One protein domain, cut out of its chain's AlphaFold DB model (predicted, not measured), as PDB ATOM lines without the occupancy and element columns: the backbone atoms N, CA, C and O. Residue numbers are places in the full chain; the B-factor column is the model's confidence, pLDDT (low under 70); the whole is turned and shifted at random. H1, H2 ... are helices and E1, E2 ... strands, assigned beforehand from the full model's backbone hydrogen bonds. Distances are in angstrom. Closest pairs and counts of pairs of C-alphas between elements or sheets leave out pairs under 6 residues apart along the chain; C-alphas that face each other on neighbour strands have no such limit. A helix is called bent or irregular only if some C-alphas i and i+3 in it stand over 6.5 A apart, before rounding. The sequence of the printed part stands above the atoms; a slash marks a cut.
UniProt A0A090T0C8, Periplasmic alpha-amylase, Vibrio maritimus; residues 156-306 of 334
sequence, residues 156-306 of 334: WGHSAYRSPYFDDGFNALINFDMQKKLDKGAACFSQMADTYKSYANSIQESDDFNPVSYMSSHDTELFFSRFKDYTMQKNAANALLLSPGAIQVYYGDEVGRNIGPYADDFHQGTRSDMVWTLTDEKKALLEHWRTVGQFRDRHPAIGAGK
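AT A GLANCE: This is residues 156 to 306 of the 334 residues of the protein "Periplasmic alpha-amylase" of Vibrio maritimus (UniProt A0A090T0C8). What would one see first? A small wall of three short parallel strands, E1, E2 and E3, stands beside a group of helices with H5 in its middle: H7 runs side by side with H5, and H2 crosses H5 steeply on its other side, folding back into H3. H1 and H6 lie far out from the rest, their centres 22.6 A and 17.1 A from the mean of the C-alphas, and neither touches another helix. What is it built of? The 151 printed residues hold eight named helices and three named strands, in the order H1 E1 H2 H3 E2 H4 H5 E3 H6 H7 H8; the sheet's order is E1 E2 E3, and the class is mostly helix. The whole is compact, with a radius of gyration of the C-alphas of 15.6 A and spans of 43 by 36 by 24 A.

HOW THE PARTS SIT: How do the first elements meet the sheet? H1, residues 164 to 168, only grazes the sheet with residues 165 to 166; its closest C-alpha to E1, residues 172 to 175, is that of Phe 166, 6.7 A from that of Leu 173. E1 is the parallel neighbour of E2, residues 211 to 214, at 43 degrees, with N 175 and O 212 within hydrogen-bond range at 2.8 A. E2 is the parallel neighbour of E3, residues 246 to 248, at 30 degrees, with N 213 and O 246 within range at 2.9 A. What comes between the strands? H2, residues 178 to 187, and H3, residues 189 to 204, form a helical hairpin, running opposite ways at a shallow tilt of 32 degrees, only just short of steep; residues 191 to 195 of H3 alone touch H2, and the closest C-alphas are those of Gly 185 and Met 192, 5.4 A apart. H4, residues 223 to 227, and H5, residues 230 to 241, touch only at the corner by their link, with the C-alphas of Phe 224 and Gln 233 closest at 6.1 A. E1, H2 H3, E2 and E2, H4 H5, E3 are strand-helix-strand units, parallel neighbour strands joined through helices, each with a right-handed crossover. What touches the hub, H5? H2 touches it at a steep tilt of 52 degrees, opposite ways, the C-alphas of Ala 186 and Ala 236 closest at 4.4 A; H3 only just touches it, with 3 pairs of C-alphas within 8 A, closest Phe 189 and Ala 239 at 6.6 A. H7, residues 280 to 298, touches H5 at a shallow tilt of 12 degrees, the same way, with the C-alphas of Leu 241 and Gly 293 closest at 6.5 A. What of the rest? H6, residues 268 to 271, touches no helix, and H8, residues 301 to 304, is close to but not clearly touching H7, the C-alphas of Arg 296 and Ile 302 being 6.2 A apart. Every O i to N i+4 pair is within hydrogen-bond range in H4, H5 and H7; the count is 0 of 1 in H1, with 2 of 2 O i to N i+3 pairs, 4 of 6 in H2 and 9 of 12 in H3, while H6 and H8 are too short for such a pair.

IN THESE COORDINATES: Where does the first element begin? C-alpha 164 of H1 is at (75.656, 109.657, 99.712). Which elements are longest? From first to last C-alpha, H7 measures 26.9 A, H3 22.9 A, H5 16.1 A and H2 14.3 A. H3 is irregular, with C-alphas 191 and 194 7.2 A apart, and has a kink of 31 degrees near residue 196. Where does the last element end? C-alpha 304 of H8 is at (82.765, 128.845, 105.696).

THE WHOLE: How far does it reach? The two C-alphas farthest apart, those of Pro 164 and Asp 280, are 46.5 A apart. Is it whole and confident? The printed part has no cut, its mean pLDDT is 96.1, and no printed residue is under 70. Which link is long? The link from E3 to H6, residues 249 to 267, is long.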
ATOM      1  N   TRP A 156      87.393 106.064 102.739       94.25
ATOM      2  CA  TRP A 156      88.750 106.005 102.177       94.25
ATOM      3  C   TRP A 156      88.798 106.505 100.725       94.25
ATOM      4  O   TRP A 156      88.034 106.023  99.874       94.25
ATOM      5  N   GLY A 157      89.694 107.462 100.461       93.25
ATOM      6  CA  GLY A 157      89.870 108.113  99.157       93.25
ATOM      7  C   GLY A 157      88.846 109.209  98.830       93.25
ATOM      8  O   GLY A 157      88.749 109.619  97.677       93.25
ATOM      9  N   HIS A 158      88.057 109.663  99.805       96.19
ATOM     10  CA  HIS A 158      87.075 110.727  99.608       96.19
ATOM     11  C   HIS A 158      87.723 112.121  99.508       96.19
ATOM     12  O   HIS A 158      88.809 112.370 100.037       96.19
ATOM     13  N   SER A 159      87.043 113.038  98.818       95.38
ATOM     14  CA  SER A 159      87.503 114.408  98.553       95.38
ATOM     15  C   SER A 159      86.496 115.430  99.093       95.38
ATOM     16  O   SER A 159      85.550 115.081  99.792       95.38
ATOM     17  N   ALA A 160      86.679 116.715  98.812       95.31
ATOM     18  CA  ALA A 160      85.828 117.782  99.334       95.31
ATOM     19  C   ALA A 160      84.513 117.959  98.547       95.31
ATOM     20  O   ALA A 160      84.265 119.037  98.011       95.31
ATOM     21  N   TYR A 161      83.677 116.923  98.466       94.44
ATOM     22  CA  TYR A 161      82.334 116.991  97.872       94.44
ATOM     23  C   TYR A 161      81.318 116.179  98.687       94.44
ATOM     24  O   TYR A 161      81.704 115.291  99.446       94.44
ATOM     25  N   ARG A 162      80.017 116.468  98.545       95.38
ATOM     26  CA  ARG A 162      78.959 115.695  99.211       95.38
ATOM     27  C   ARG A 162      78.732 114.373  98.475       95.38
ATOM     28  O   ARG A 162      78.319 114.367  97.319       95.38
ATOM     29  N   SER A 163      78.984 113.251  99.141       95.56
ATOM     30  CA  SER A 163      78.633 111.909  98.659       95.56
ATOM     31  C   SER A 163      77.432 111.351  99.439       95.56
ATOM     32  O   SER A 163      77.138 111.878 100.510       95.56
ATOM     33  N   PRO A 164      76.762 110.275  98.971       96.19
ATOM     34  CA  PRO A 164      75.656 109.657  99.712       96.19
ATOM     35  C   PRO A 164      76.021 109.249 101.144       96.19
ATOM     36  O   PRO A 164      75.180 109.312 102.030       96.19
ATOM     37  N   TYR A 165      77.296 108.923 101.393       97.00
ATOM     38  CA  TYR A 165      77.795 108.635 102.737       97.00
ATOM     39  C   TYR A 165      77.633 109.811 103.697       97.00
ATOM     40  O   TYR A 165      77.531 109.594 104.893       97.00
ATOM     41  N   PHE A 166      77.624 111.057 103.216       97.31
ATOM     42  CA  PHE A 166      77.370 112.209 104.078       97.31
ATOM     43  C   PHE A 166      75.953 112.139 104.669       97.31
ATOM     44  O   PHE A 166      75.754 112.385 105.858       97.31
ATOM     45  N   ASP A 167      74.984 111.727 103.848       96.44
ATOM     46  CA  ASP A 167      73.565 111.652 104.207       96.44
ATOM     47  C   ASP A 167      73.242 110.492 105.172       96.44
ATOM     48  O   ASP A 167      72.132 110.414 105.703       96.44
ATOM     49  N   ASP A 168      74.221 109.636 105.481       97.12
ATOM     50  CA  ASP A 168      74.118 108.539 106.453       97.12
ATOM     51  C   ASP A 168      74.275 108.989 107.920       97.12
ATOM     52  O   ASP A 168      74.569 108.198 108.813       97.12
ATOM     53  N   GLY A 169      74.028 110.272 108.196       96.00
ATOM     54  CA  GLY A 169      74.042 110.848 109.546       96.00
ATOM     55  C   GLY A 169      75.331 111.591 109.905       96.00
ATOM     56  O   GLY A 169      75.541 111.926 111.075       96.00
ATOM     57  N   PHE A 170      76.184 111.876 108.922       98.00
ATOM     58  CA  PHE A 170      77.442 112.581 109.128       98.00
ATOM     59  C   PHE A 170      77.277 114.092 108.980       98.00
ATOM     60  O   PHE A 170      76.426 114.597 108.260       98.00
ATOM     61  N   ASN A 171      78.123 114.829 109.691       97.06
ATOM     62  CA  ASN A 171      78.261 116.277 109.560       97.06
ATOM     63  C   ASN A 171      79.513 116.656 108.782       97.06
ATOM     64  O   ASN A 171      79.675 117.814 108.407       97.06
ATOM     65  N   ALA A 172      80.429 115.706 108.604       96.94
ATOM     66  CA  ALA A 172      81.630 115.920 107.834       96.94
ATOM     67  C   ALA A 172      82.205 114.611 107.299       96.94
ATOM     68  O   ALA A 172      82.043 113.551 107.903       96.94
ATOM     69  N   LEU A 173      82.931 114.704 106.189       97.62
ATOM     70  CA  LEU A 173      83.698 113.592 105.633       97.62
ATOM     71  C   LEU A 173      85.163 113.991 105.480       97.62
ATOM     72  O   LEU A 173      85.480 115.143 105.166       97.62
ATOM     73  N   ILE A 174      86.059 113.029 105.696       98.00
ATOM     74  CA  ILE A 174      87.499 113.243 105.529       98.00
ATOM     75  C   ILE A 174      87.810 113.585 104.066       98.00
ATOM     76  O   ILE A 174      87.368 112.900 103.144       98.00
ATOM     77  N   ASN A 175      88.602 114.636 103.860       97.88
ATOM     78  CA  ASN A 175      89.155 115.016 102.568       97.88
ATOM     79  C   ASN A 175      90.623 114.569 102.468       97.88
ATOM     80  O   ASN A 175      91.527 115.251 102.961       97.88
ATOM     81  N   PHE A 176      90.846 113.441 101.793       97.38
ATOM     82  CA  PHE A 176      92.163 112.833 101.591       97.38
ATOM     83  C   PHE A 176      93.020 113.581 100.561       97.38
ATOM     84  O   PHE A 176      94.250 113.572 100.651       97.38
ATOM     85  N   ASP A 177      92.396 114.276  99.605       96.19
ATOM     86  CA  ASP A 177      93.115 114.955  98.522       96.19
ATOM     87  C   ASP A 177      94.008 116.086  99.033       96.19
ATOM     88  O   ASP A 177      95.056 116.365  98.437       96.19
ATOM     89  N   MET A 178      93.616 116.729 100.141       97.50
ATOM     90  CA  MET A 178      94.337 117.878 100.688       97.50
ATOM     91  C   MET A 178      95.822 117.569 100.900       97.50
ATOM     92  O   MET A 178      96.669 118.375 100.515       97.50
ATOM     93  N   GLN A 179      96.156 116.392 101.436       95.75
ATOM     94  CA  GLN A 179      97.530 116.031 101.789       95.75
ATOM     95  C   GLN A 179      98.516 116.226 100.624       95.75
ATOM     96  O   GLN A 179      99.599 116.776 100.823       95.75
ATOM     97  N   LYS A 180      98.135 115.852  99.393       94.69
ATOM     98  CA  LYS A 180      98.983 116.045  98.201       94.69
ATOM     99  C   LYS A 180      98.873 117.443  97.595       94.69
ATOM    100  O   LYS A 180      99.821 117.897  96.955       94.69
ATOM    101  N   LYS A 181      97.761 118.160  97.796       97.50
ATOM    102  CA  LYS A 181      97.650 119.577  97.395       97.50
ATOM    103  C   LYS A 181      98.619 120.456  98.188       97.50
ATOM    104  O   LYS A 181      99.226 121.358  97.612       97.50
ATOM    105  N   LEU A 182      98.831 120.139  99.467       97.94
ATOM    106  CA  LEU A 182      99.746 120.878 100.339       97.94
ATOM    107  C   LEU A 182     101.204 120.815  99.889       97.94
ATOM    108  O   LEU A 182     101.931 121.764 100.149       97.94
ATOM    109  N   ASP A 183     101.638 119.778  99.170       96.44
ATOM    110  CA  ASP A 183     102.998 119.731  98.611       96.44
ATOM    111  C   ASP A 183     103.250 120.923  97.683       96.44
ATOM    112  O   ASP A 183     104.269 121.608  97.776       96.44
ATOM    113  N   LYS A 184     102.272 121.202  96.811       95.75
ATOM    114  CA  LYS A 184     102.318 122.339  95.892       95.75
ATOM    115  C   LYS A 184     102.111 123.652  96.633       95.75
ATOM    116  O   LYS A 184     102.878 124.577  96.406       95.75
ATOM    117  N   GLY A 185     101.131 123.712  97.537       96.56
ATOM    118  CA  GLY A 185     100.841 124.912  98.328       96.56
ATOM    119  C   GLY A 185     101.990 125.344  99.244       96.56
ATOM    120  O   GLY A 185     102.198 126.535  99.455       96.56
ATOM    121  N   ALA A 186     102.770 124.391  99.753       97.06
ATOM    122  CA  ALA A 186     103.946 124.659 100.571       97.06
ATOM    123  C   ALA A 186     105.125 125.192  99.748       97.06
ATOM    124  O   ALA A 186     105.852 126.073 100.212       97.06
ATOM    125  N   ALA A 187     105.301 124.668  98.533       95.69
ATOM    126  CA  ALA A 187     106.321 125.138  97.605       95.69
ATOM    127  C   ALA A 187     105.971 126.514  97.014       95.69
ATOM    128  O   ALA A 187     106.849 127.356  96.860       95.69
ATOM    129  N   CYS A 188     104.694 126.727  96.688       94.75
ATOM    130  CA  CYS A 188     104.158 127.929  96.068       94.75
ATOM    131  C   CYS A 188     102.680 128.082  96.459       94.75
ATOM    132  O   CYS A 188     101.809 127.339  95.999       94.75
ATOM    133  N   PHE A 189     102.373 129.072  97.297       95.81
ATOM    134  CA  PHE A 189     101.028 129.221  97.860       95.81
ATOM    135  C   PHE A 189      99.959 129.532  96.798       95.81
ATOM    136  O   PHE A 189      98.806 129.135  96.957       95.81
ATOM    137  N   SER A 190     100.325 130.172  95.678       94.88
ATOM    138  CA  SER A 190      99.386 130.454  94.579       94.88
ATOM    139  C   SER A 190      98.858 129.186  93.895       94.88
ATOM    140  O   SER A 190      97.762 129.204  93.340       94.88
ATOM    141  N   GLN A 191      99.551 128.046  94.022       95.94
ATOM    142  CA  GLN A 191      99.057 126.748  93.543       95.94
ATOM    143  C   GLN A 191      97.813 126.258  94.306       95.94
ATOM    144  O   GLN A 191      97.171 125.295  93.881       95.94
ATOM    145  N   MET A 192      97.448 126.905  95.419       97.44
ATOM    146  CA  MET A 192      96.212 126.614  96.145       97.44
ATOM    147  C   MET A 192      94.974 127.275  95.532       97.44
ATOM    148  O   MET A 192      93.873 126.920  95.948       97.44
ATOM    149  N   ALA A 193      95.113 128.177  94.551       96.62
ATOM    150  CA  ALA A 193      93.998 128.957  94.009       96.62
ATOM    151  C   ALA A 193      92.808 128.091  93.565       96.62
ATOM    152  O   ALA A 193      91.702 128.232  94.097       96.62
ATOM    153  N   ASP A 194      93.060 127.119  92.688       96.94
ATOM    154  CA  ASP A 194      92.025 126.200  92.202       96.94
ATOM    155  C   ASP A 194      91.445 125.334  93.324       96.94
ATOM    156  O   ASP A 194      90.239 125.098  93.373       96.94
ATOM    157  N   THR A 195      92.290 124.888  94.260       97.62
ATOM    158  CA  THR A 195      91.861 124.058  95.398       97.62
ATOM    159  C   THR A 195      90.910 124.840  96.298       97.62
ATOM    160  O   THR A 195      89.825 124.367  96.622       97.62
ATOM    161  N   TYR A 196      91.271 126.071  96.657       97.94
ATOM    162  CA  TYR A 196      90.445 126.928  97.497       97.94
ATOM    163  C   TYR A 196      89.138 127.319  96.822       97.94
ATOM    164  O   TYR A 196      88.107 127.361  97.488       97.94
ATOM    165  N   LYS A 197      89.163 127.613  95.520       96.75
ATOM    166  CA  LYS A 197      87.945 127.897  94.764       96.75
ATOM    167  C   LYS A 197      87.037 126.671  94.721       96.75
ATOM    168  O   LYS A 197      85.856 126.783  95.027       96.75
ATOM    169  N   SER A 198      87.591 125.501  94.400       96.38
ATOM    170  CA  SER A 198      86.838 124.247  94.330       96.38
ATOM    171  C   SER A 198      86.195 123.887  95.668       96.38
ATOM    172  O   SER A 198      85.029 123.514  95.686       96.38
ATOM    173  N   TYR A 199      86.932 124.001  96.775       96.75
ATOM    174  CA  TYR A 199      86.428 123.611  98.094       96.75
ATOM    175  C   TYR A 199      85.417 124.616  98.641       96.75
ATOM    176  O   TYR A 199      84.431 124.225  99.251       96.75
ATOM    177  N   ALA A 200      85.618 125.915  98.398       95.50
ATOM    178  CA  ALA A 200      84.613 126.907  98.764       95.50
ATOM    179  C   ALA A 200      83.320 126.721  97.960       95.50
ATOM    180  O   ALA A 200      82.240 126.834  98.526       95.50
ATOM    181  N   ASN A 201      83.422 126.411  96.664       93.88
ATOM    182  CA  ASN A 201      82.249 126.143  95.837       93.88
ATOM    183  C   ASN A 201      81.481 124.914  96.328       93.88
ATOM    184  O   ASN A 201      80.268 125.001  96.459       93.88
ATOM    185  N   SER A 202      82.162 123.807  96.646       93.94
ATOM    186  CA  SER A 202      81.477 122.591  97.103       93.94
ATOM    187  C   SER A 202      80.770 122.771  98.446       93.94
ATOM    188  O   SER A 202      79.686 122.235  98.642       93.94
ATOM    189  N   ILE A 203      81.329 123.575  99.355       93.44
ATOM    190  CA  ILE A 203      80.659 123.953 100.609       93.44
ATOM    191  C   ILE A 203      79.427 124.830 100.339       93.44
ATOM    192  O   ILE A 203      78.438 124.731 101.049       93.44
ATOM    193  N   GLN A 204      79.443 125.662  99.296       90.25
ATOM    194  CA  GLN A 204      78.295 126.501  98.930       90.25
ATOM    195  C   GLN A 204      77.173 125.758  98.200       90.25
ATOM    196  O   GLN A 204      76.099 126.327  98.015       90.25
ATOM    197  N   GLU A 205      77.396 124.516  97.766       91.31
ATOM    198  CA  GLU A 205      76.349 123.702  97.139       91.31
ATOM    199  C   GLU A 205      75.301 123.218  98.156       91.31
ATOM    200  O   GLU A 205      74.173 122.927  97.761       91.31
ATOM    201  N   SER A 206      75.653 123.139  99.447       88.31
ATOM    202  CA  SER A 206      74.748 122.724 100.524       88.31
ATOM    203  C   SER A 206      75.162 123.335 101.860       88.31
ATOM    204  O   SER A 206      76.290 123.131 102.299       88.31
ATOM    205  N   ASP A 207      74.229 124.001 102.543       86.06
ATOM    206  CA  ASP A 207      74.493 124.764 103.775       86.06
ATOM    207  C   ASP A 207      75.058 123.921 104.939       86.06
ATOM    208  O   ASP A 207      75.681 124.453 105.856       86.06
ATOM    209  N   ASP A 208      74.836 122.606 104.925       90.56
ATOM    210  CA  ASP A 208      75.260 121.656 105.957       90.56
ATOM    211  C   ASP A 208      76.534 120.870 105.599       90.56
ATOM    212  O   ASP A 208      77.091 120.194 106.466       90.56
ATOM    213  N   PHE A 209      77.010 120.925 104.348       92.25
ATOM    214  CA  PHE A 209      78.150 120.120 103.915       92.25
ATOM    215  C   PHE A 209      79.475 120.695 104.423       92.25
ATOM    216  O   PHE A 209      79.785 121.871 104.243       92.25
ATOM    217  N   ASN A 210      80.311 119.832 105.006       93.19
ATOM    218  CA  ASN A 210      81.613 120.232 105.523       93.19
ATOM    219  C   ASN A 210      82.691 119.165 105.255       93.19
ATOM    220  O   ASN A 210      82.641 118.075 105.828       93.19
ATOM    221  N   PRO A 211      83.696 119.435 104.409       96.19
ATOM    222  CA  PRO A 211      84.853 118.562 104.286       96.19
ATOM    223  C   PRO A 211      85.843 118.813 105.430       96.19
ATOM    224  O   PRO A 211      86.058 119.957 105.827       96.19
ATOM    225  N   VAL A 212      86.501 117.760 105.922       97.81
ATOM    226  CA  VAL A 212      87.600 117.896 106.893       97.81
ATOM    227  C   VAL A 212      88.933 117.641 106.214       97.81
ATOM    228  O   VAL A 212      89.279 116.509 105.875       97.81
ATOM    229  N   SER A 213      89.702 118.703 106.032       98.25
ATOM    230  CA  SER A 213      91.029 118.649 105.437       98.25
ATOM    231  C   SER A 213      92.114 118.459 106.489       98.25
ATOM    232  O   SER A 213      92.063 119.032 107.575       98.25
ATOM    233  N   TYR A 214      93.131 117.672 106.151       98.12
ATOM    234  CA  TYR A 214      94.273 117.404 107.019       98.12
ATOM    235  C   TYR A 214      95.576 117.398 106.213       98.12
ATOM    236  O   TYR A 214      95.569 117.298 104.985       98.12
ATOM    237  N   MET A 215      96.699 117.520 106.919       98.06
ATOM    238  CA  MET A 215      98.035 117.501 106.316       98.06
ATOM    239  C   MET A 215      98.760 116.176 106.522       98.06
ATOM    240  O   MET A 215      99.344 115.641 105.579       98.06
ATOM    241  N   SER A 216      98.707 115.643 107.736       98.19
ATOM    242  CA  SER A 216      99.299 114.362 108.112       98.19
ATOM    243  C   SER A 216      98.252 113.488 108.798       98.19
ATOM    244  O   SER A 216      97.276 113.997 109.353       98.19
ATOM    245  N   SER A 217      98.445 112.172 108.777       97.12
ATOM    246  CA  SER A 217      97.586 111.246 109.521       97.12
ATOM    247  C   SER A 217      98.362 110.027 110.007       97.12
ATOM    248  O   SER A 217      99.507 109.801 109.612       97.12
ATOM    249  N   HIS A 218      97.706 109.247 110.861       96.25
ATOM    250  CA  HIS A 218      98.207 107.986 111.394       96.25
ATOM    251  C   HIS A 218      98.178 106.817 110.394       96.25
ATOM    252  O   HIS A 218      98.815 105.801 110.664       96.25
ATOM    253  N   ASP A 219      97.475 106.972 109.266       94.69
ATOM    254  CA  ASP A 219      97.269 105.928 108.248       94.69
ATOM    255  C   ASP A 219      97.817 106.330 106.875       94.69
ATOM    256  O   ASP A 219      97.587 105.660 105.873       94.69
ATOM    257  N   THR A 220      98.536 107.455 106.797       94.88
ATOM    258  CA  THR A 220      99.165 107.900 105.552       94.88
ATOM    259  C   THR A 220     100.637 108.237 105.766       94.88
ATOM    260  O   THR A 220     101.499 107.361 105.747       94.88
ATOM    261  N   GLU A 221     100.951 109.507 105.972       95.56
ATOM    262  CA  GLU A 221     102.310 110.036 106.014       95.56
ATOM    263  C   GLU A 221     102.370 111.295 106.886       95.56
ATOM    264  O   GLU A 221     101.357 111.959 107.122       95.56
ATOM    265  N   LEU A 222     103.583 111.641 107.330       97.75
ATOM    266  CA  LEU A 222     103.882 112.918 107.981       97.75
ATOM    267  C   LEU A 222     104.484 113.882 106.960       97.75
ATOM    268  O   LEU A 222     105.520 113.568 106.369       97.75
ATOM    269  N   PHE A 223     103.901 115.072 106.793       98.12
ATOM    270  CA  PHE A 223     104.436 116.087 105.877       98.12
ATOM    271  C   PHE A 223     105.902 116.408 106.189       98.12
ATOM    272  O   PHE A 223     106.765 116.306 105.313       98.12
ATOM    273  N   PHE A 224     106.218 116.684 107.459       97.81
ATOM    274  CA  PHE A 224     107.583 117.010 107.872       97.81
ATOM    275  C   PHE A 224     108.575 115.883 107.570       97.81
ATOM    276  O   PHE A 224     109.708 116.154 107.193       97.81
ATOM    277  N   SER A 225     108.173 114.612 107.665       94.50
ATOM    278  CA  SER A 225     109.081 113.498 107.370       94.50
ATOM    279  C   SER A 225     109.473 113.417 105.893       94.50
ATOM    280  O   SER A 225     110.540 112.879 105.588       94.50
ATOM    281  N   ARG A 226     108.624 113.912 104.985       94.62
ATOM    282  CA  ARG A 226     108.874 113.885 103.537       94.62
ATOM    283  C   ARG A 226     109.845 114.973 103.102       94.62
ATOM    284  O   ARG A 226     110.704 114.712 102.268       94.62
ATOM    285  N   PHE A 227     109.724 116.165 103.686       96.38
ATOM    286  CA  PHE A 227     110.516 117.332 103.285       96.38
ATOM    287  C   PHE A 227     111.667 117.656 104.242       96.38
ATOM    288  O   PHE A 227     112.695 118.154 103.802       96.38
ATOM    289  N   LYS A 228     111.506 117.365 105.539       96.38
ATOM    290  CA  LYS A 228     112.447 117.687 106.629       96.38
ATOM    291  C   LYS A 228     112.904 119.147 106.624       96.38
ATOM    292  O   LYS A 228     114.048 119.454 106.943       96.38
ATOM    293  N   ASP A 229     111.983 120.039 106.274       97.81
ATOM    294  CA  ASP A 229     112.231 121.465 106.109       97.81
ATOM    295  C   ASP A 229     111.149 122.264 106.852       97.81
ATOM    296  O   ASP A 229     109.946 122.108 106.613       97.81
ATOM    297  N   TYR A 230     111.581 123.109 107.789       98.06
ATOM    298  CA  TYR A 230     110.679 123.916 108.613       98.06
ATOM    299  C   TYR A 230     109.984 125.032 107.826       98.06
ATOM    300  O   TYR A 230     108.865 125.405 108.175       98.06
ATOM    301  N   THR A 231     110.599 125.545 106.760       97.31
ATOM    302  CA  THR A 231     109.980 126.535 105.869       97.31
ATOM    303  C   THR A 231     108.843 125.891 105.086       97.31
ATOM    304  O   THR A 231     107.736 126.424 105.068       97.31
ATOM    305  N   MET A 232     109.070 124.703 104.520       97.88
ATOM    306  CA  MET A 232     108.028 123.918 103.854       97.88
ATOM    307  C   MET A 232     106.880 123.585 104.813       97.88
ATOM    308  O   MET A 232     105.722 123.807 104.472       97.88
ATOM    309  N   GLN A 233     107.179 123.128 106.034       98.38
ATOM    310  CA  GLN A 233     106.162 122.842 107.058       98.38
ATOM    311  C   GLN A 233     105.344 124.088 107.424       98.38
ATOM    312  O   GLN A 233     104.123 124.024 107.556       98.38
ATOM    313  N   LYS A 234     106.009 125.240 107.566       98.19
ATOM    314  CA  LYS A 234     105.371 126.530 107.843       98.19
ATOM    315  C   LYS A 234     104.448 126.964 106.699       98.19
ATOM    316  O   LYS A 234     103.334 127.423 106.943       98.19
ATOM    317  N   ASN A 235     104.887 126.799 105.453       97.75
ATOM    318  CA  ASN A 235     104.086 127.138 104.280       97.75
ATOM    319  C   ASN A 235     102.898 126.181 104.105       97.75
ATOM    320  O   ASN A 235     101.797 126.631 103.793       97.75
ATOM    321  N   ALA A 236     103.087 124.887 104.379       98.38
ATOM    322  CA  ALA A 236     102.005 123.907 104.411       98.38
ATOM    323  C   ALA A 236     100.958 124.259 105.479       98.38
ATOM    324  O   ALA A 236      99.763 124.168 105.212       98.38
ATOM    325  N   ALA A 237     101.388 124.745 106.651       98.44
ATOM    326  CA  ALA A 237     100.487 125.240 107.690       98.44
ATOM    327  C   ALA A 237      99.623 126.410 107.194       98.44
ATOM    328  O   ALA A 237      98.418 126.421 107.431       98.44
ATOM    329  N   ASN A 238     100.210 127.364 106.457       97.81
ATOM    330  CA  ASN A 238      99.448 128.455 105.836       97.81
ATOM    331  C   ASN A 238      98.419 127.914 104.840       97.81
ATOM    332  O   ASN A 238      97.263 128.329 104.867       97.81
ATOM    333  N   ALA A 239      98.842 126.995 103.964       98.19
ATOM    334  CA  ALA A 239      97.982 126.398 102.947       98.19
ATOM    335  C   ALA A 239      96.813 125.613 103.571       98.19
ATOM    336  O   ALA A 239      95.671 125.726 103.136       98.19
ATOM    337  N   LEU A 240      97.065 124.861 104.641       98.69
ATOM    338  CA  LEU A 240      96.025 124.115 105.338       98.69
ATOM    339  C   LEU A 240      95.085 125.049 106.111       98.69
ATOM    340  O   LEU A 240      93.878 125.024 105.903       98.69
ATOM    341  N   LEU A 241      95.617 125.892 106.999       98.56
ATOM    342  CA  LEU A 241      94.799 126.671 107.934       98.56
ATOM    343  C   LEU A 241      93.981 127.778 107.251       98.56
ATOM    344  O   LEU A 241      92.976 128.215 107.810       98.56
ATOM    345  N   LEU A 242      94.356 128.196 106.038       97.94
ATOM    346  CA  LEU A 242      93.583 129.137 105.216       97.94
ATOM    347  C   LEU A 242      92.629 128.451 104.218       97.94
ATOM    348  O   LEU A 242      91.983 129.134 103.419       97.94
ATOM    349  N   SER A 243      92.523 127.120 104.257       97.75
ATOM    350  CA  SER A 243      91.609 126.366 103.396       97.75
ATOM    351  C   SER A 243      90.143 126.491 103.843       97.75
ATOM    352  O   SER A 243      89.875 126.514 105.050       97.75
ATOM    353  N   PRO A 244      89.184 126.514 102.895       97.19
ATOM    354  CA  PRO A 244      87.765 126.302 103.189       97.19
ATOM    355  C   PRO A 244      87.495 124.910 103.785       97.19
ATOM    356  O   PRO A 244      88.228 123.964 103.497       97.19
ATOM    357  N   GLY A 245      86.422 124.786 104.568       96.12
ATOM    358  CA  GLY A 245      86.029 123.557 105.270       96.12
ATOM    359  C   GLY A 245      86.694 123.413 106.634       96.12
ATOM    360  O   GLY A 245      87.497 124.253 107.031       96.12
ATOM    361  N   ALA A 246      86.358 122.368 107.385       96.31
ATOM    362  CA  ALA A 246      86.988 122.057 108.663       96.31
ATOM    363  C   ALA A 246      88.441 121.584 108.489       96.31
ATOM    364  O   ALA A 246      88.818 121.022 107.461       96.31
ATOM    365  N   ILE A 247      89.259 121.789 109.524       97.62
ATOM    366  CA  ILE A 247      90.675 121.408 109.528       97.62
ATOM    367  C   ILE A 247      90.953 120.466 110.691       97.62
ATOM    368  O   ILE A 247      90.604 120.766 111.830       97.62
ATOM    369  N   GLN A 248      91.647 119.368 110.402       97.25
ATOM    370  CA  GLN A 248      92.228 118.480 111.398       97.25
ATOM    371  C   GLN A 248      93.752 118.634 111.396       97.25
ATOM    372  O   GLN A 248      94.409 118.485 110.364       97.25
ATOM    373  N   VAL A 249      94.317 118.898 112.575       98.00
ATOM    374  CA  VAL A 249      95.767 118.925 112.805       98.00
ATOM    375  C   VAL A 249      96.166 117.625 113.491       98.00
ATOM    376  O   VAL A 249      95.577 117.255 114.506       98.00
ATOM    377  N   TYR A 250      97.149 116.917 112.936       98.38
ATOM    378  CA  TYR A 250      97.659 115.691 113.537       98.38
ATOM    379  C   TYR A 250      98.805 116.017 114.491       98.38
ATOM    380  O   TYR A 250      99.672 116.828 114.170       98.38
ATOM    381  N   TYR A 251      98.805 115.397 115.674       98.44
ATOM    382  CA  TYR A 251      99.715 115.778 116.752       98.44
ATOM    383  C   TYR A 251     101.180 115.782 116.292       98.44
ATOM    384  O   TYR A 251     101.678 114.830 115.678       98.44
ATOM    385  N   GLY A 252     101.892 116.855 116.612       98.25
ATOM    386  CA  GLY A 252     103.287 117.026 116.251       98.25
ATOM    387  C   GLY A 252     103.529 117.675 114.885       98.25
ATOM    388  O   GLY A 252     104.674 118.043 114.616       98.25
ATOM    389  N   ASP A 253     102.512 117.877 114.040       98.50
ATOM    390  CA  ASP A 253     102.645 118.700 112.828       98.50
ATOM    391  C   ASP A 253     103.060 120.138 113.186       98.50
ATOM    392  O   ASP A 253     103.917 120.738 112.528       98.50
ATOM    393  N   GLU A 254     102.531 120.658 114.290       98.56
ATOM    394  CA  GLU A 254     102.801 121.991 114.820       98.56
ATOM    395  C   GLU A 254     104.244 122.186 115.308       98.56
ATOM    396  O   GLU A 254     104.692 123.314 115.497       98.56
ATOM    397  N   VAL A 255     105.002 121.100 115.471       98.38
ATOM    398  CA  VAL A 255     106.418 121.118 115.874       98.38
ATOM    399  C   VAL A 255     107.325 120.360 114.902       98.38
ATOM    400  O   VAL A 255     108.498 120.149 115.209       98.38
ATOM    401  N   GLY A 256     106.833 119.933 113.736       97.56
ATOM    402  CA  GLY A 256     107.620 119.164 112.765       97.56
ATOM    403  C   GLY A 256     108.125 117.840 113.350       97.56
ATOM    404  O   GLY A 256     109.334 117.611 113.465       97.56
ATOM    405  N   ARG A 257     107.212 116.997 113.841       97.31
ATOM    406  CA  ARG A 257     107.531 115.680 114.409       97.31
ATOM    407  C   ARG A 257     108.096 114.745 113.332       97.31
ATOM    408  O   ARG A 257     107.590 114.672 112.215       97.31
ATOM    409  N   ASN A 258     109.164 114.032 113.685       96.00
ATOM    410  CA  ASN A 258     109.783 113.042 112.806       96.00
ATOM    411  C   ASN A 258     109.015 111.725 112.840       96.00
ATOM    412  O   ASN A 258     108.415 111.367 113.854       96.00
ATOM    413  N   ILE A 259     109.117 110.975 111.748       96.00
ATOM    414  CA  ILE A 259     108.636 109.602 111.699       96.00
ATOM    415  C   ILE A 259     109.425 108.715 112.668       96.00
ATOM    416  O   ILE A 259     110.615 108.929 112.907       96.00
ATOM    417  N   GLY A 260     108.733 107.749 113.252       95.31
ATOM    418  CA  GLY A 260     109.278 106.752 114.157       95.31
ATOM    419  C   GLY A 260     109.752 105.501 113.422       95.31
ATOM    420  O   GLY A 260     109.773 105.465 112.188       95.31
ATOM    421  N   PRO A 261     110.129 104.460 114.176       90.94
ATOM    422  CA  PRO A 261     110.492 103.175 113.602       90.94
ATOM    423  C   PRO A 261     109.276 102.489 112.964       90.94
ATOM    424  O   PRO A 261     108.168 102.522 113.502       90.94
ATOM    425  N   TYR A 262     109.518 101.823 111.839       86.50
ATOM    426  CA  TYR A 262     108.554 100.924 111.212       86.50
ATOM    427  C   TYR A 262     108.650  99.520 111.817       86.50
ATOM    428  O   TYR A 262     109.715  99.115 112.290       86.50
ATOM    429  N   ALA A 263     107.546  98.781 111.759       79.00
ATOM    430  CA  ALA A 263     107.524  97.333 111.936       79.00
ATOM    431  C   ALA A 263     106.593  96.735 110.868       79.00
ATOM    432  O   ALA A 263     106.693  97.123 109.706       79.00
ATOM    433  N   ASP A 264     105.702  95.823 111.245       77.62
ATOM    434  CA  ASP A 264     104.870  95.072 110.301       77.62
ATOM    435  C   ASP A 264     103.709  95.917 109.734       77.62
ATOM    436  O   ASP A 264     103.206  95.633 108.649       77.62
ATOM    437  N   ASP A 265     103.326  96.999 110.421       85.12
ATOM    438  CA  ASP A 265     102.459  98.049 109.880       85.12
ATOM    439  C   ASP A 265     103.303  99.123 109.169       85.12
ATOM    440  O   ASP A 265     104.120  99.821 109.785       85.12
ATOM    441  N   PHE A 266     103.063  99.287 107.864       87.12
ATOM    442  CA  PHE A 266     103.746 100.265 107.016       87.12
ATOM    443  C   PHE A 266     103.539 101.715 107.481       87.12
ATOM    444  O   PHE A 266     104.408 102.554 107.257       87.12
ATOM    445  N   HIS A 267     102.436 102.024 108.167       93.50
ATOM    446  CA  HIS A 267     102.154 103.365 108.678       93.50
ATOM    447  C   HIS A 267     102.578 103.564 110.136       93.50
ATOM    448  O   HIS A 267     102.499 104.692 110.630       93.50
ATOM    449  N   GLN A 268     103.114 102.538 110.812       93.44
ATOM    450  CA  GLN A 268     103.511 102.613 112.225       93.44
ATOM    451  C   GLN A 268     104.405 103.819 112.525       93.44
ATOM    452  O   GLN A 268     104.223 104.503 113.532       93.44
ATOM    453  N   GLY A 269     105.352 104.122 111.634       95.50
ATOM    454  CA  GLY A 269     106.263 105.243 111.825       95.50
ATOM    455  C   GLY A 269     105.536 106.584 112.006       95.50
ATOM    456  O   GLY A 269     106.016 107.457 112.732       95.50
ATOM    457  N   THR A 270     104.357 106.775 111.406       97.25
ATOM    458  CA  THR A 270     103.578 108.024 111.527       97.25
ATOM    459  C   THR A 270     103.033 108.260 112.945       97.25
ATOM    460  O   THR A 270     102.635 109.376 113.292       97.25
ATOM    461  N   ARG A 271     103.077 107.235 113.802       96.94
ATOM    462  CA  ARG A 271     102.553 107.204 115.176       96.94
ATOM    463  C   ARG A 271     103.671 107.335 116.224       96.94
ATOM    464  O   ARG A 271     103.554 106.840 117.338       96.94
ATOM    465  N   SER A 272     104.783 107.980 115.859       96.19
ATOM    466  CA  SER A 272     105.919 108.235 116.757       96.19
ATOM    467  C   SER A 272     105.575 109.122 117.955       96.19
ATOM    468  O   SER A 272     104.628 109.909 117.907       96.19
ATOM    469  N   ASP A 273     106.389 109.040 119.006       96.81
ATOM    470  CA  ASP A 273     106.193 109.809 120.232       96.81
ATOM    471  C   ASP A 273     106.139 111.324 119.994       96.81
ATOM    472  O   ASP A 273     106.840 111.893 119.148       96.81
ATOM    473  N   MET A 274     105.310 111.995 120.794       97.62
ATOM    474  CA  MET A 274     105.233 113.450 120.798       97.62
ATOM    475  C   MET A 274     106.549 114.077 121.284       97.62
ATOM    476  O   MET A 274     107.191 113.596 122.219       97.62
ATOM    477  N   VAL A 275     106.934 115.197 120.668       97.06
ATOM    478  CA  VAL A 275     108.143 115.940 121.038       97.06
ATOM    479  C   VAL A 275     107.808 116.945 122.138       97.06
ATOM    480  O   VAL A 275     107.251 118.003 121.862       97.06
ATOM    481  N   TRP A 276     108.175 116.633 123.380       97.12
ATOM    482  CA  TRP A 276     107.912 117.507 124.533       97.12
ATOM    483  C   TRP A 276     109.034 118.510 124.823       97.12
ATOM    484  O   TRP A 276     108.776 119.616 125.292       97.12
ATOM    485  N   THR A 277     110.277 118.157 124.495       97.81
ATOM    486  CA  THR A 277     111.431 119.055 124.633       97.81
ATOM    487  C   THR A 277     111.717 119.718 123.292       97.81
ATOM    488  O   THR A 277     112.253 119.093 122.377       97.81
ATOM    489  N   LEU A 278     111.330 120.987 123.162       98.00
ATOM    490  CA  LEU A 278     111.397 121.720 121.897       98.00
ATOM    491  C   LEU A 278     112.719 122.478 121.739       98.00
ATOM    492  O   LEU A 278     113.116 123.247 122.617       98.00
ATOM    493  N   THR A 279     113.353 122.321 120.575       98.06
ATOM    494  CA  THR A 279     114.402 123.233 120.097       98.06
ATOM    495  C   THR A 279     113.796 124.593 119.744       98.06
ATOM    496  O   THR A 279     112.578 124.719 119.590       98.06
ATOM    497  N   ASP A 280     114.626 125.621 119.577       98.31
ATOM    498  CA  ASP A 280     114.127 126.963 119.255       98.31
ATOM    499  C   ASP A 280     113.427 127.023 117.887       98.31
ATOM    500  O   ASP A 280     112.400 127.684 117.756       98.31
ATOM    501  N   GLU A 281     113.879 126.235 116.906       97.25
ATOM    502  CA  GLU A 281     113.198 126.069 115.610       97.25
ATOM    503  C   GLU A 281     111.779 125.503 115.771       97.25
ATOM    504  O   GLU A 281     110.827 126.012 115.179       97.25
ATOM    505  N   LYS A 282     111.607 124.478 116.620       98.31
ATOM    506  CA  LYS A 282     110.294 123.872 116.887       98.31
ATOM    507  C   LYS A 282     109.372 124.821 117.647       98.31
ATOM    508  O   LYS A 282     108.180 124.854 117.359       98.31
ATOM    509  N   LYS A 283     109.909 125.611 118.584       98.62
ATOM    510  CA  LYS A 283     109.144 126.669 119.267       98.62
ATOM    511  C   LYS A 283     108.672 127.730 118.273       98.62
ATOM    512  O   LYS A 283     107.512 128.126 118.329       98.62
ATOM    513  N   ALA A 284     109.540 128.156 117.354       98.62
ATOM    514  CA  ALA A 284     109.187 129.125 116.321       98.62
ATOM    515  C   ALA A 284     108.109 128.585 115.365       98.62
ATOM    516  O   ALA A 284     107.179 129.313 115.016       98.62
ATOM    517  N   LEU A 285     108.192 127.306 114.979       98.69
ATOM    518  CA  LEU A 285     107.148 126.659 114.184       98.69
ATOM    519  C   LEU A 285     105.816 126.606 114.949       98.69
ATOM    520  O   LEU A 285     104.796 127.022 114.405       98.69
ATOM    521  N   LEU A 286     105.827 126.171 116.212       98.75
ATOM    522  CA  LEU A 286     104.628 126.117 117.051       98.75
ATOM    523  C   LEU A 286     103.963 127.490 117.186       98.75
ATOM    524  O   LEU A 286     102.741 127.600 117.094       98.75
ATOM    525  N   GLU A 287     104.757 128.543 117.370       98.81
ATOM    526  CA  GLU A 287     104.243 129.909 117.461       98.81
ATOM    527  C   GLU A 287     103.595 130.376 116.151       98.81
ATOM    528  O   GLU A 287     102.547 131.026 116.160       98.81
ATOM    529  N   HIS A 288     104.151 129.973 115.005       98.69
ATOM    530  CA  HIS A 288     103.525 130.221 113.707       98.69
ATOM    531  C   HIS A 288     102.174 129.506 113.573       98.69
ATOM    532  O   HIS A 288     101.183 130.139 113.206       98.69
ATOM    533  N   TRP A 289     102.104 128.216 113.920       98.62
ATOM    534  CA  TRP A 289     100.847 127.454 113.916       98.62
ATOM    535  C   TRP A 289      99.790 128.092 114.816       98.62
ATOM    536  O   TRP A 289      98.640 128.238 114.402       98.62
ATOM    537  N   ARG A 290     100.180 128.535 116.016       98.75
ATOM    538  CA  ARG A 290      99.292 129.266 116.931       98.75
ATOM    539  C   ARG A 290      98.789 130.561 116.314       98.75
ATOM    540  O   ARG A 290      97.592 130.820 116.370       98.75
ATOM    541  N   THR A 291      99.669 131.338 115.690       98.69
ATOM    542  CA  THR A 291      99.305 132.618 115.067       98.69
ATOM    543  C   THR A 291      98.246 132.429 113.980       98.69
ATOM    544  O   THR A 291      97.206 133.090 114.006       98.69
ATOM    545  N   VAL A 292      98.474 131.504 113.042       98.19
ATOM    546  CA  VAL A 292      97.543 131.261 111.927       98.19
ATOM    547  C   VAL A 292      96.274 130.547 112.407       98.19
ATOM    548  O   VAL A 292      95.180 130.874 111.955       98.19
ATOM    549  N   GLY A 293      96.390 129.625 113.366       98.31
ATOM    550  CA  GLY A 293      95.244 128.946 113.972       98.31
ATOM    551  C   GLY A 293      94.313 129.916 114.701       98.31
ATOM    552  O   GLY A 293      93.110 129.900 114.472       98.31
ATOM    553  N   GLN A 294      94.865 130.827 115.504       98.44
ATOM    554  CA  GLN A 294      94.089 131.883 116.161       98.44
ATOM    555  C   GLN A 294      93.494 132.883 115.164       98.44
ATOM    556  O   GLN A 294      92.419 133.425 115.401       98.44
ATOM    557  N   PHE A 295      94.195 133.167 114.064       98.44
ATOM    558  CA  PHE A 295      93.634 133.980 112.991       98.44
ATOM    559  C   PHE A 295      92.397 133.310 112.388       98.44
ATOM    560  O   PHE A 295      91.356 133.944 112.285       98.44
ATOM    561  N   ARG A 296      92.487 132.017 112.064       98.00
ATOM    562  CA  ARG A 296      91.357 131.235 111.556       98.00
ATOM    563  C   ARG A 296      90.182 131.204 112.541       98.00
ATOM    564  O   ARG A 296      89.050 131.386 112.118       98.00
ATOM    565  N   ASP A 297      90.454 130.993 113.825       97.19
ATOM    566  CA  ASP A 297      89.434 130.962 114.885       97.19
ATOM    567  C   ASP A 297      88.657 132.285 114.986       97.19
ATOM    568  O   ASP A 297      87.430 132.298 115.039       97.19
ATOM    569  N   ARG A 298      89.366 133.420 114.907       97.88
ATOM    570  CA  ARG A 298      88.748 134.755 114.916       97.88
ATOM    571  C   ARG A 298      88.003 135.112 113.631       97.88
ATOM    572  O   ARG A 298      87.241 136.076 113.651       97.88
ATOM    573  N   HIS A 299      88.236 134.380 112.542       98.06
ATOM    574  CA  HIS A 299      87.681 134.674 111.223       98.06
ATOM    575  C   HIS A 299      86.997 133.448 110.602       98.06
ATOM    576  O   HIS A 299      87.565 132.808 109.702       98.06
ATOM    577  N   PRO A 300      85.764 133.114 111.035       96.19
ATOM    578  CA  PRO A 300      84.978 132.018 110.467       96.19
ATOM    579  C   PRO A 300      84.837 132.075 108.939       96.19
ATOM    580  O   PRO A 300      84.723 131.026 108.296       96.19
ATOM    581  N   ALA A 301      84.932 133.267 108.331       97.06
ATOM    582  CA  ALA A 301      84.922 133.431 106.883       97.06
ATOM    583  C   ALA A 301      86.019 132.613 106.177       97.06
ATOM    584  O   ALA A 301      85.817 132.168 105.049       97.06
ATOM    585  N   ILE A 302      87.163 132.353 106.821       97.56
ATOM    586  CA  ILE A 302      88.220 131.511 106.243       97.56
ATOM    587  C   ILE A 302      87.711 130.101 105.918       97.56
ATOM    588  O   ILE A 302      88.033 129.569 104.853       97.56
ATOM    589  N   GLY A 303      86.925 129.511 106.823       95.38
ATOM    590  CA  GLY A 303      86.411 128.150 106.691       95.38
ATOM    591  C   GLY A 303      85.099 128.058 105.916       95.38
ATOM    592  O   GLY A 303      84.978 127.194 105.053       95.38
ATOM    593  N   ALA A 304      84.139 128.938 106.208       93.94
ATOM    594  CA  ALA A 304      82.765 128.845 105.696       93.94
ATOM    595  C   ALA A 304      82.359 130.007 104.769       93.94
ATOM    596  O   ALA A 304      81.264 130.016 104.214       93.94
ATOM    597  N   GLY A 305      83.222 131.009 104.594       94.31
ATOM    598  CA  GLY A 305      82.905 132.199 103.813       94.31
ATOM    599  C   GLY A 305      83.028 132.012 102.306       94.31
ATOM    600  O   GLY A 305      83.734 131.141 101.791       94.31
ATOM    601  N   LYS A 306      82.386 132.922 101.574       95.19
ATOM    602  CA  LYS A 306      82.467 132.989 100.118       95.19
ATOM    603  C   LYS A 306      83.877 133.319  99.659       95.19
ATOM    604  O   LYS A 306      84.439 134.344 100.037       95.19
TER     605      LYS A 306